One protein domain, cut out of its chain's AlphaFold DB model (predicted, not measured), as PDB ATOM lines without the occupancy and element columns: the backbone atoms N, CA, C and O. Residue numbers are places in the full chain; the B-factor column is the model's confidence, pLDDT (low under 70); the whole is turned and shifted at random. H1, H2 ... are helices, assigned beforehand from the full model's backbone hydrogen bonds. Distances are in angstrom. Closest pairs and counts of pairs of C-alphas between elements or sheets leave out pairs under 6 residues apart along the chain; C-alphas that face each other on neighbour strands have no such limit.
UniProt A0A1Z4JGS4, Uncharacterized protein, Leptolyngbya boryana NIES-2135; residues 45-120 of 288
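AT A GLANCE: This is residues 45 to 120 of the 288 residues of an uncharacterized protein of Leptolyngbya boryana NIES-2135 (UniProt A0A1Z4JGS4). One long helix, H3, makes the long axis, with H2 packed along its earlier part and the short H4 folded back on its later part, one after the other along its length. H1 packs on H2, which lies between H1 and H3; these three form an up-and-down bundle, each helix running against the one before it in the chain. The printed part has 76 residues with four named helices, H1, H2, H3 and H4 in chain order, and no named strand; the class is all helix. The whole is compact, with a radius of gyration of the C-alphas of 12.8 A, yet elongated in outline, spanning 42 by 24 by 14 A.

HOW THE PARTS SIT: H3, residues 80 to 103, touches H2, residues 60 to 70, at a shallow tilt of 23 degrees, opposite ways; their closest C-alphas are those of Ile 67 and Ile 87, 5.3 A apart. With residues 94 to 102 alone, H3 touches H4, residues 107 to 113, at a shallow tilt of 21 degrees, opposite ways, the closest C-alphas being those of Ala 98 and Ala 110 at 4.3 A. H1, residues 45 to 55, touches H2 at a shallow tilt of 12 degrees, opposite ways, with the C-alphas of Ala 51 and Ala 66 closest at 4.1 A. Each of these three pairs is a helical hairpin. H1 and H3 are close but not clearly touching; their closest C-alphas, of Leu 48 and Ser 83, are 7.1 A apart. H2 and H4 only just touch, with 3 pairs of C-alphas within 8 A, the closest being those of Pro 60 and Met 113 at 6.1 A, at a steep tilt of 41 degrees. H1 and H4 are apart. In H1, H3 and H4 every O i to N i+4 pair is within hydrogen-bond range; in H2, 5 of 7 are.

IN THESE COORDINATES: H3 measures 34.1 A from C-alpha 80 at (139.428, 94.438, 85.790) to C-alpha 103 at (168.904, 85.232, 100.329). H2 measures 16.0 A and H1 15.4 A, the latter beginning at C-alpha 45 at (140.986, 104.709, 85.147). H4 is the shortest, with 7 residues, and ends at C-alpha 113 at (157.954, 93.688, 101.562).

THE WHOLE: The two C-alphas farthest apart are those of Asp 76 and Gly 105, 42.7 A. The printed part has no cut. The links H1 to H2 and H3 to H4 are tight, the link H2 to H3, with 9 residues, is short, and no link is long. The mean pLDDT of the printed part is 96.6, and no printed residue is under 70.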
ATOM      1  N   SER A  45     140.034 104.210  86.150       92.94
ATOM      2  CA  SER A  45     140.986 104.709  85.147       92.94
ATOM      3  C   SER A  45     142.072 105.605  85.763       92.94
ATOM      4  O   SER A  45     143.259 105.476  85.452       92.94
ATOM      5  N   THR A  46     141.683 106.466  86.707       93.06
ATOM      6  CA  THR A  46     142.589 107.358  87.437       93.06
ATOM      7  C   THR A  46     143.461 106.565  88.408       93.06
ATOM      8  O   THR A  46     144.674 106.784  88.458       93.06
ATOM      9  N   ARG A  47     142.883 105.596  89.135       94.06
ATOM     10  CA  ARG A  47     143.652 104.688  90.004       94.06
ATOM     11  C   ARG A  47     144.687 103.893  89.215       94.06
ATOM     12  O   ARG A  47     145.837 103.836  89.634       94.06
ATOM     13  N   LEU A  48     144.314 103.366  88.052       95.12
ATOM     14  CA  LEU A  48     145.194 102.620  87.154       95.12
ATOM     15  C   LEU A  48     146.355 103.472  86.647       95.12
ATOM     16  O   LEU A  48     147.508 103.051  86.745       95.12
ATOM     17  N   HIS A  49     146.081 104.692  86.184       94.44
ATOM     18  CA  HIS A  49     147.126 105.631  85.777       94.44
ATOM     19  C   HIS A  49     148.102 105.939  86.925       94.44
ATOM     20  O   HIS A  49     149.322 105.899  86.751       94.44
ATOM     21  N   CYS A  50     147.587 106.205  88.124       94.25
ATOM     22  CA  CYS A  50     148.427 106.500  89.280       94.25
ATOM     23  C   CYS A  50     149.208 105.280  89.786       94.25
ATOM     24  O   CYS A  50     150.369 105.426  90.166       94.25
ATOM     25  N   ALA A  51     148.622 104.084  89.747       95.75
ATOM     26  CA  ALA A  51     149.307 102.837  90.072       95.75
ATOM     27  C   ALA A  51     150.490 102.600  89.125       95.75
ATOM     28  O   ALA A  51     151.606 102.352  89.576       95.75
ATOM     29  N   GLN A  52     150.286 102.790  87.819       96.50
ATOM     30  CA  GLN A  52     151.360 102.695  86.832       96.50
ATOM     31  C   GLN A  52     152.477 103.708  87.094       96.50
ATOM     32  O   GLN A  52     153.648 103.339  87.047       96.50
ATOM     33  N   GLN A  53     152.143 104.962  87.411       95.75
ATOM     34  CA  GLN A  53     153.148 105.970  87.762       95.75
ATOM     35  C   GLN A  53     153.932 105.616  89.033       95.75
ATOM     36  O   GLN A  53     155.134 105.869  89.095       95.75
ATOM     37  N   ARG A  54     153.290 105.016  90.044       95.50
ATOM     38  CA  ARG A  54     153.987 104.531  91.247       95.50
ATOM     39  C   ARG A  54     154.951 103.403  90.893       95.50
ATOM     40  O   ARG A  54     156.131 103.503  91.218       95.50
ATOM     41  N   ALA A  55     154.478 102.401  90.155       97.31
ATOM     42  CA  ALA A  55     155.267 101.228  89.789       97.31
ATOM     43  C   ALA A  55     156.509 101.547  88.937       97.31
ATOM     44  O   ALA A  55     157.483 100.803  88.986       97.31
ATOM     45  N   GLN A  56     156.534 102.677  88.215       96.56
ATOM     46  CA  GLN A  56     157.724 103.128  87.473       96.56
ATOM     47  C   GLN A  56     158.967 103.318  88.352       96.56
ATOM     48  O   GLN A  56     160.079 103.302  87.834       96.56
ATOM     49  N   ARG A  57     158.802 103.513  89.667       96.69
ATOM     50  CA  ARG A  57     159.937 103.652  90.589       96.69
ATOM     51  C   ARG A  57     160.622 102.321  90.894       96.69
ATOM     52  O   ARG A  57     161.756 102.351  91.358       96.69
ATOM     53  N   GLN A  58     159.945 101.194  90.662       95.69
ATOM     54  CA  GLN A  58     160.462  99.835  90.861       95.69
ATOM     55  C   GLN A  58     161.025  99.562  92.264       95.69
ATOM     56  O   GLN A  58     161.815  98.641  92.453       95.69
ATOM     57  N   THR A  59     160.616 100.341  93.268       97.06
ATOM     58  CA  THR A  59     160.945 100.065  94.672       97.06
ATOM     59  C   THR A  59     159.854  99.208  95.307       97.06
ATOM     60  O   THR A  59     158.694  99.304  94.882       97.06
ATOM     61  N   PRO A  60     160.168  98.439  96.360       97.06
ATOM     62  CA  PRO A  60     159.194  97.579  97.029       97.06
ATOM     63  C   PRO A  60     157.955  98.347  97.496       97.06
ATOM     64  O   PRO A  60     156.826  97.925  97.263       97.06
ATOM     65  N   GLU A  61     158.160  99.527  98.081       96.31
ATOM     66  CA  GLU A  61     157.089 100.394  98.577       96.31
ATOM     67  C   GLU A  61     156.231 100.921  97.427       96.31
ATOM     68  O   GLU A  61     155.013 101.010  97.542       96.31
ATOM     69  N   SER A  62     156.862 101.264  96.300       96.81
ATOM     70  CA  SER A  62     156.163 101.792  95.132       96.81
ATOM     71  C   SER A  62     155.323 100.736  94.411       96.81
ATOM     72  O   SER A  62     154.225 101.049  93.953       96.81
ATOM     73  N   LEU A  63     155.809  99.492  94.353       98.25
ATOM     74  CA  LEU A  63     155.098  98.349  93.783       98.25
ATOM     75  C   LEU A  63     153.939  97.939  94.690       98.25
ATOM     76  O   LEU A  63     152.815  97.803  94.211       98.25
ATOM     77  N   ALA A  64     154.178  97.836  95.999       97.25
ATOM     78  CA  ALA A  64     153.133  97.553  96.976       97.25
ATOM     79  C   ALA A  64     152.006  98.595  96.910       97.25
ATOM     80  O   ALA A  64     150.841  98.243  96.738       97.25
ATOM     81  N   ALA A  65     152.360  99.882  96.904       94.94
ATOM     82  CA  ALA A  65     151.395 100.972  96.794       94.94
ATOM     83  C   ALA A  65     150.700 101.058  95.422       94.94
ATOM     84  O   ALA A  65     149.705 101.774  95.297       94.94
ATOM     85  N   ALA A  66     151.235 100.423  94.373       96.19
ATOM     86  CA  ALA A  66     150.575 100.302  93.075       96.19
ATOM     87  C   ALA A  66     149.569  99.141  93.068       96.19
ATOM     88  O   ALA A  66     148.467  99.297  92.545       96.19
ATOM     89  N   ILE A  67     149.926  98.013  93.690       96.88
ATOM     90  CA  ILE A  67     149.054  96.844  93.867       96.88
ATOM     91  C   ILE A  67     147.822  97.216  94.701       96.88
ATOM     92  O   ILE A  67     146.702  96.985  94.257       96.88
ATOM     93  N   GLU A  68     148.012  97.881  95.845       94.88
ATOM     94  CA  GLU A  68     146.925  98.323  96.741       94.88
ATOM     95  C   GLU A  68     145.904  99.256  96.068       94.88
ATOM     96  O   GLU A  68     144.769  99.365  96.511       94.88
ATOM     97  N   LEU A  69     146.278  99.966  94.997       93.62
ATOM     98  CA  LEU A  69     145.326 100.825  94.284       93.62
ATOM     99  C   LEU A  69     144.345 100.036  93.409       93.62
ATOM    100  O   LEU A  69     143.280 100.564  93.067       93.62
ATOM    101  N   LEU A  70     144.720  98.819  93.008       94.75
ATOM    102  CA  LEU A  70     144.017  98.018  92.006       94.75
ATOM    103  C   LEU A  70     143.452  96.700  92.549       94.75
ATOM    104  O   LEU A  70     142.680  96.051  91.846       94.75
ATOM    105  N   ASP A  71     143.807  96.299  93.769       92.44
ATOM    106  CA  ASP A  71     143.407  95.022  94.379       92.44
ATOM    107  C   ASP A  71     141.880  94.844  94.502       92.44
ATOM    108  O   ASP A  71     141.369  93.736  94.366       92.44
ATOM    109  N   ASN A  72     141.148  95.947  94.673       91.00
ATOM    110  CA  ASN A  72     139.702  95.987  94.885       91.00
ATOM    111  C   ASN A  72     138.910  96.436  93.639       91.00
ATOM    112  O   ASN A  72     137.818  96.997  93.751       91.00
ATOM    113  N   VAL A  73     139.460  96.255  92.434       93.25
ATOM    114  CA  VAL A  73     138.725  96.506  91.180       93.25
ATOM    115  C   VAL A  73     137.651  95.425  91.011       93.25
ATOM    116  O   VAL A  73     137.959  94.234  91.049       93.25
ATOM    117  N   ALA A  74     136.393  95.837  90.830       94.06
ATOM    118  CA  ALA A  74     135.266  94.919  90.682       94.06
ATOM    119  C   ALA A  74     135.375  94.085  89.393       94.06
ATOM    120  O   ALA A  74     135.903  94.552  88.387       94.06
ATOM    121  N   THR A  75     134.876  92.849  89.417       95.38
ATOM    122  CA  THR A  75     134.990  91.893  88.299       95.38
ATOM    123  C   THR A  75     134.182  92.282  87.059       95.38
ATOM    124  O   THR A  75     134.460  91.783  85.972       95.38
ATOM    125  N   ASP A  76     133.185  93.152  87.206       95.69
ATOM    126  CA  ASP A  76     132.364  93.712  86.130       95.69
ATOM    127  C   ASP A  76     132.936  95.016  85.543       95.69
ATOM    128  O   ASP A  76     132.432  95.507  84.530       95.69
ATOM    129  N   ASP A  77     134.001  95.564  86.136       94.88
ATOM    130  CA  ASP A  77     134.637  96.789  85.662       94.88
ATOM    131  C   ASP A  77     135.434  96.548  84.359       94.88
ATOM    132  O   ASP A  77     136.203  95.582  84.271       94.88
ATOM    133  N   PRO A  78     135.343  97.437  83.346       95.94
ATOM    134  CA  PRO A  78     136.086  97.296  82.089       95.94
ATOM    135  C   PRO A  78     137.612  97.187  82.242       95.94
ATOM    136  O   PRO A  78     138.281  96.647  81.358       95.94
ATOM    137  N   TYR A  79     138.177  97.697  83.340       96.00
ATOM    138  CA  TYR A  79     139.608  97.655  83.624       96.00
ATOM    139  C   TYR A  79     140.032  96.450  84.472       96.00
ATOM    140  O   TYR A  79     141.232  96.296  84.696       96.00
ATOM    141  N   TYR A  80     139.114  95.581  84.919       96.69
ATOM    142  CA  TYR A  80     139.428  94.438  85.790       96.69
ATOM    143  C   TYR A  80     140.587  93.593  85.254       96.69
ATOM    144  O   TYR A  80     141.629  93.463  85.894       96.69
ATOM    145  N   GLU A  81     140.454  93.113  84.020       97.56
ATOM    146  CA  GLU A  81     141.460  92.293  83.340       97.56
ATOM    147  C   GLU A  81     142.822  92.992  83.220       97.56
ATOM    148  O   GLU A  81     143.881  92.374  83.350       97.56
ATOM    149  N   GLN A  82     142.821  94.302  82.961       97.25
ATOM    150  CA  GLN A  82     144.059  95.073  82.886       97.25
ATOM    151  C   GLN A  82     144.712  95.211  84.263       97.25
ATOM    152  O   GLN A  82     145.928  95.047  84.372       97.25
ATOM    153  N   SER A  83     143.914  95.485  85.291       97.31
ATOM    154  CA  SER A  83     144.349  95.611  86.678       97.31
ATOM    155  C   SER A  83     144.959  94.314  87.196       97.31
ATOM    156  O   SER A  83     146.077  94.347  87.701       97.31
ATOM    157  N   GLN A  84     144.310  93.166  86.975       97.75
ATOM    158  CA  GLN A  84     144.831  91.867  87.416       97.75
ATOM    159  C   GLN A  84     146.187  91.537  86.776       97.75
ATOM    160  O   GLN A  84     147.122  91.158  87.476       97.75
ATOM    161  N   ARG A  85     146.358  91.789  85.469       98.12
ATOM    162  CA  ARG A  85     147.660  91.600  84.797       98.12
ATOM    163  C   ARG A  85     148.763  92.513  85.336       98.12
ATOM    164  O   ARG A  85     149.937  92.150  85.294       98.12
ATOM    165  N   LEU A  86     148.417  93.731  85.755       98.25
ATOM    166  CA  LEU A  86     149.378  94.662  86.351       98.25
ATOM    167  C   LEU A  86     149.766  94.215  87.759       98.25
ATOM    168  O   LEU A  86     150.958  94.168  88.053       98.25
ATOM    169  N   ILE A  87     148.780  93.832  88.574       97.94
ATOM    170  CA  ILE A  87     148.993  93.281  89.914       97.94
ATOM    171  C   ILE A  87     149.910  92.067  89.832       97.94
ATOM    172  O   ILE A  87     150.949  92.075  90.473       97.94
ATOM    173  N   GLU A  88     149.601  91.085  88.984       97.94
ATOM    174  CA  GLU A  88     150.424  89.882  88.826       97.94
ATOM    175  C   GLU A  88     151.883  90.228  88.495       97.94
ATOM    176  O   GLU A  88     152.809  89.740  89.143       97.94
ATOM    177  N   ARG A  89     152.106  91.134  87.535       98.25
ATOM    178  CA  ARG A  89     153.458  91.561  87.156       98.25
ATOM    179  C   ARG A  89     154.207  92.213  88.315       98.25
ATOM    180  O   ARG A  89     155.361  91.869  88.562       98.25
ATOM    181  N   TRP A  90     153.581  93.169  88.995       98.50
ATOM    182  CA  TRP A  90     154.217  93.895  90.096       98.50
ATOM    183  C   TRP A  90     154.419  93.009  91.319       98.50
ATOM    184  O   TRP A  90     155.434  93.145  91.995       98.50
ATOM    185  N   SER A  91     153.511  92.064  91.567       98.38
ATOM    186  CA  SER A  91     153.659  91.039  92.594       98.38
ATOM    187  C   SER A  91     154.894  90.183  92.338       98.38
ATOM    188  O   SER A  91     155.699  90.009  93.245       98.38
ATOM    189  N   LEU A  92     155.101  89.709  91.106       98.38
ATOM    190  CA  LEU A  92     156.293  88.933  90.747       98.38
ATOM    191  C   LEU A  92     157.590  89.735  90.929       98.38
ATOM    192  O   LEU A  92     158.578  89.209  91.444       98.38
ATOM    193  N   GLU A  93     157.592  91.011  90.542       98.19
ATOM    194  CA  GLU A  93     158.742  91.901  90.738       98.19
ATOM    195  C   GLU A  93     159.029  92.125  92.230       98.19
ATOM    196  O   GLU A  93     160.168  91.986  92.674       98.19
ATOM    197  N   LEU A  94     157.989  92.382  93.022       98.38
ATOM    198  CA  LEU A  94     158.085  92.562  94.467       98.38
ATOM    199  C   LEU A  94     158.586  91.290  95.174       98.38
ATOM    200  O   LEU A  94     159.473  91.376  96.022       98.38
ATOM    201  N   ILE A  95     158.081  90.112  94.788       98.56
ATOM    202  CA  ILE A  95     158.548  88.803  95.277       98.56
ATOM    203  C   ILE A  95     160.016  88.587  94.928       98.56
ATOM    204  O   ILE A  95     160.776  88.129  95.773       98.56
ATOM    205  N   THR A  96     160.439  88.956  93.719       98.50
ATOM    206  CA  THR A  96     161.842  88.834  93.298       98.50
ATOM    207  C   THR A  96     162.760  89.705  94.158       98.50
ATOM    208  O   THR A  96     163.813  89.250  94.602       98.50
ATOM    209  N   GLN A  97     162.354  90.944  94.447       98.44
ATOM    210  CA  GLN A  97     163.120  91.825  95.332       98.44
ATOM    211  C   GLN A  97     163.154  91.289  96.770       98.44
ATOM    212  O   GLN A  97     164.202  91.305  97.412       98.44
ATOM    213  N   ALA A  98     162.028  90.782  97.274       98.56
ATOM    214  CA  ALA A  98     161.945  90.202  98.611       98.56
ATOM    215  C   ALA A  98     162.775  88.912  98.740       98.56
ATOM    216  O   ALA A  98     163.445  88.714  99.750       98.56
ATOM    217  N   GLU A  99     162.813  88.078  97.698       98.69
ATOM    218  CA  GLU A  99     163.683  86.901  97.626       98.69
ATOM    219  C   GLU A  99     165.154  87.306  97.778       98.69
ATOM    220  O   GLU A  99     165.873  86.684  98.552       98.69
ATOM    221  N   SER A 100     165.595  88.394  97.141       98.62
ATOM    222  CA  SER A 100     166.967  88.892  97.315       98.62
ATOM    223  C   SER A 100     167.292  89.237  98.772       98.62
ATOM    224  O   SER A 100     168.400  88.962  99.230       98.62
ATOM    225  N   GLU A 101     166.353  89.830  99.511       98.69
ATOM    226  CA  GLU A 101     166.537  90.125 100.938       98.69
ATOM    227  C   GLU A 101     166.570  88.850 101.782       98.69
ATOM    228  O   GLU A 101     167.389  88.732 102.693       98.69
ATOM    229  N   PHE A 102     165.729  87.867 101.456       98.75
ATOM    230  CA  PHE A 102     165.750  86.566 102.112       98.75
ATOM    231  C   PHE A 102     167.103  85.872 101.909       98.75
ATOM    232  O   PHE A 102     167.727  85.461 102.890       98.75
ATOM    233  N   GLN A 103     167.600  85.814 100.669       98.75
ATOM    234  CA  GLN A 103     168.904  85.232 100.329       98.75
ATOM    235  C   GLN A 103     170.064  85.945 101.044       98.75
ATOM    236  O   GLN A 103     171.005  85.293 101.495       98.75
ATOM    237  N   ALA A 104     169.953  87.262 101.249       98.56
ATOM    238  CA  ALA A 104     170.919  88.061 102.003       98.56
ATOM    239  C   ALA A 104     170.883  87.846 103.532       98.56
ATOM    240  O   ALA A 104     171.736  88.383 104.238       98.56
ATOM    241  N   GLY A 105     169.925  87.073 104.054       98.44
ATOM    242  CA  GLY A 105     169.761  86.833 105.491       98.44
ATOM    243  C   GLY A 105     168.834  87.829 106.197       98.44
ATOM    244  O   GLY A 105     168.768  87.845 107.423       98.44
ATOM    245  N   ASN A 106     168.089  88.648 105.452       98.50
ATOM    246  CA  ASN A 106     167.161  89.640 105.994       98.50
ATOM    247  C   ASN A 106     165.712  89.126 105.937       98.50
ATOM    248  O   ASN A 106     164.863  89.721 105.268       98.50
ATOM    249  N   LEU A 107     165.409  88.024 106.639       98.44
ATOM    250  CA  LEU A 107     164.082  87.386 106.599       98.44
ATOM    251  C   LEU A 107     162.938  88.367 106.908       98.44
ATOM    252  O   LEU A 107     161.957  88.426 106.167       98.44
ATOM    253  N   ASP A 108     163.060  89.147 107.983       98.19
ATOM    254  CA  ASP A 108     162.002  90.073 108.401       98.19
ATOM    255  C   ASP A 108     161.730  91.140 107.341       98.19
ATOM    256  O   ASP A 108     160.574  91.473 107.059       98.19
ATOM    257  N   LYS A 109     162.794  91.641 106.702       98.06
ATOM    258  CA  LYS A 109     162.687  92.609 105.612       98.06
ATOM    259  C   LYS A 109     161.975  91.990 104.411       98.06
ATOM    260  O   LYS A 109     160.996  92.575 103.950       98.06
ATOM    261  N   ALA A 110     162.381  90.793 103.985       98.31
ATOM    262  CA  ALA A 110     161.740  90.053 102.897       98.31
ATOM    263  C   ALA A 110     160.234  89.846 103.139       98.31
ATOM    264  O   ALA A 110     159.409  90.151 102.279       98.31
ATOM    265  N   ILE A 111     159.849  89.404 104.341       98.00
ATOM    266  CA  ILE A 111     158.437  89.216 104.709       98.00
ATOM    267  C   ILE A 111     157.692  90.555 104.722       98.00
ATOM    268  O   ILE A 111     156.561  90.637 104.246       98.00
ATOM    269  N   SER A 112     158.308  91.616 105.252       97.19
ATOM    270  CA  SER A 112     157.672  92.933 105.329       97.19
ATOM    271  C   SER A 112     157.352  93.531 103.956       97.19
ATOM    272  O   SER A 112     156.329  94.204 103.819       97.19
ATOM    273  N   MET A 113     158.174  93.244 102.942       97.62
ATOM    274  CA  MET A 113     157.954  93.688 101.562       97.62
ATOM    275  C   MET A 113     156.701  93.044 100.960       97.62
ATOM    276  O   MET A 113     155.997  93.685 100.190       97.62
ATOM    277  N   LEU A 114     156.372  91.815 101.364       97.19
ATOM    278  CA  LEU A 114     155.201  91.067 100.896       97.19
ATOM    279  C   LEU A 114     153.945  91.287 101.747       97.19
ATOM    280  O   LEU A 114     153.016  90.483 101.694       97.19
ATOM    281  N   ARG A 115     153.858  92.383 102.512       95.06
ATOM    282  CA  ARG A 115     152.676  92.671 103.348       95.06
ATOM    283  C   ARG A 115     151.375  92.736 102.543       95.06
ATOM    284  O   ARG A 115     150.336  92.335 103.057       95.06
ATOM    285  N   VAL A 116     151.449  93.204 101.298       94.88
ATOM    286  CA  VAL A 116     150.311  93.272 100.365       94.88
ATOM    287  C   VAL A 116     149.948  91.913  99.750       94.88
ATOM    288  O   VAL A 116     148.889  91.774  99.151       94.88
ATOM    289  N   LEU A 117     150.790  90.887  99.935       95.62
ATOM    290  CA  LEU A 117     150.596  89.509  99.464       95.62
ATOM    291  C   LEU A 117     150.744  88.507 100.630       95.62
ATOM    292  O   LEU A 117     151.585  87.609 100.580       95.62
ATOM    293  N   PRO A 118     149.937  88.613 101.705       93.00
ATOM    294  CA  PRO A 118     150.159  87.853 102.940       93.00
ATOM    295  C   PRO A 118     149.962  86.336 102.790       93.00
ATOM    296  O   PRO A 118     150.394  85.575 103.653       93.00
ATOM    297  N   GLN A 119     149.289  85.904 101.721       94.56
ATOM    298  CA  GLN A 119     149.024  84.496 101.416       94.56
ATOM    299  C   GLN A 119     150.028  83.902 100.422       94.56
ATOM    300  O   GLN A 119     149.866  82.749 100.019       94.56
ATOM    301  N   ASP A 120     151.047  84.663 100.009       96.62
ATOM    302  CA  ASP A 120     152.041  84.148  99.076       96.62
ATOM    303  C   ASP A 120     152.790  82.947  99.694       96.62
ATOM    304  O   ASP A 120     153.296  83.035 100.824       96.62
TER     305      ASP A 120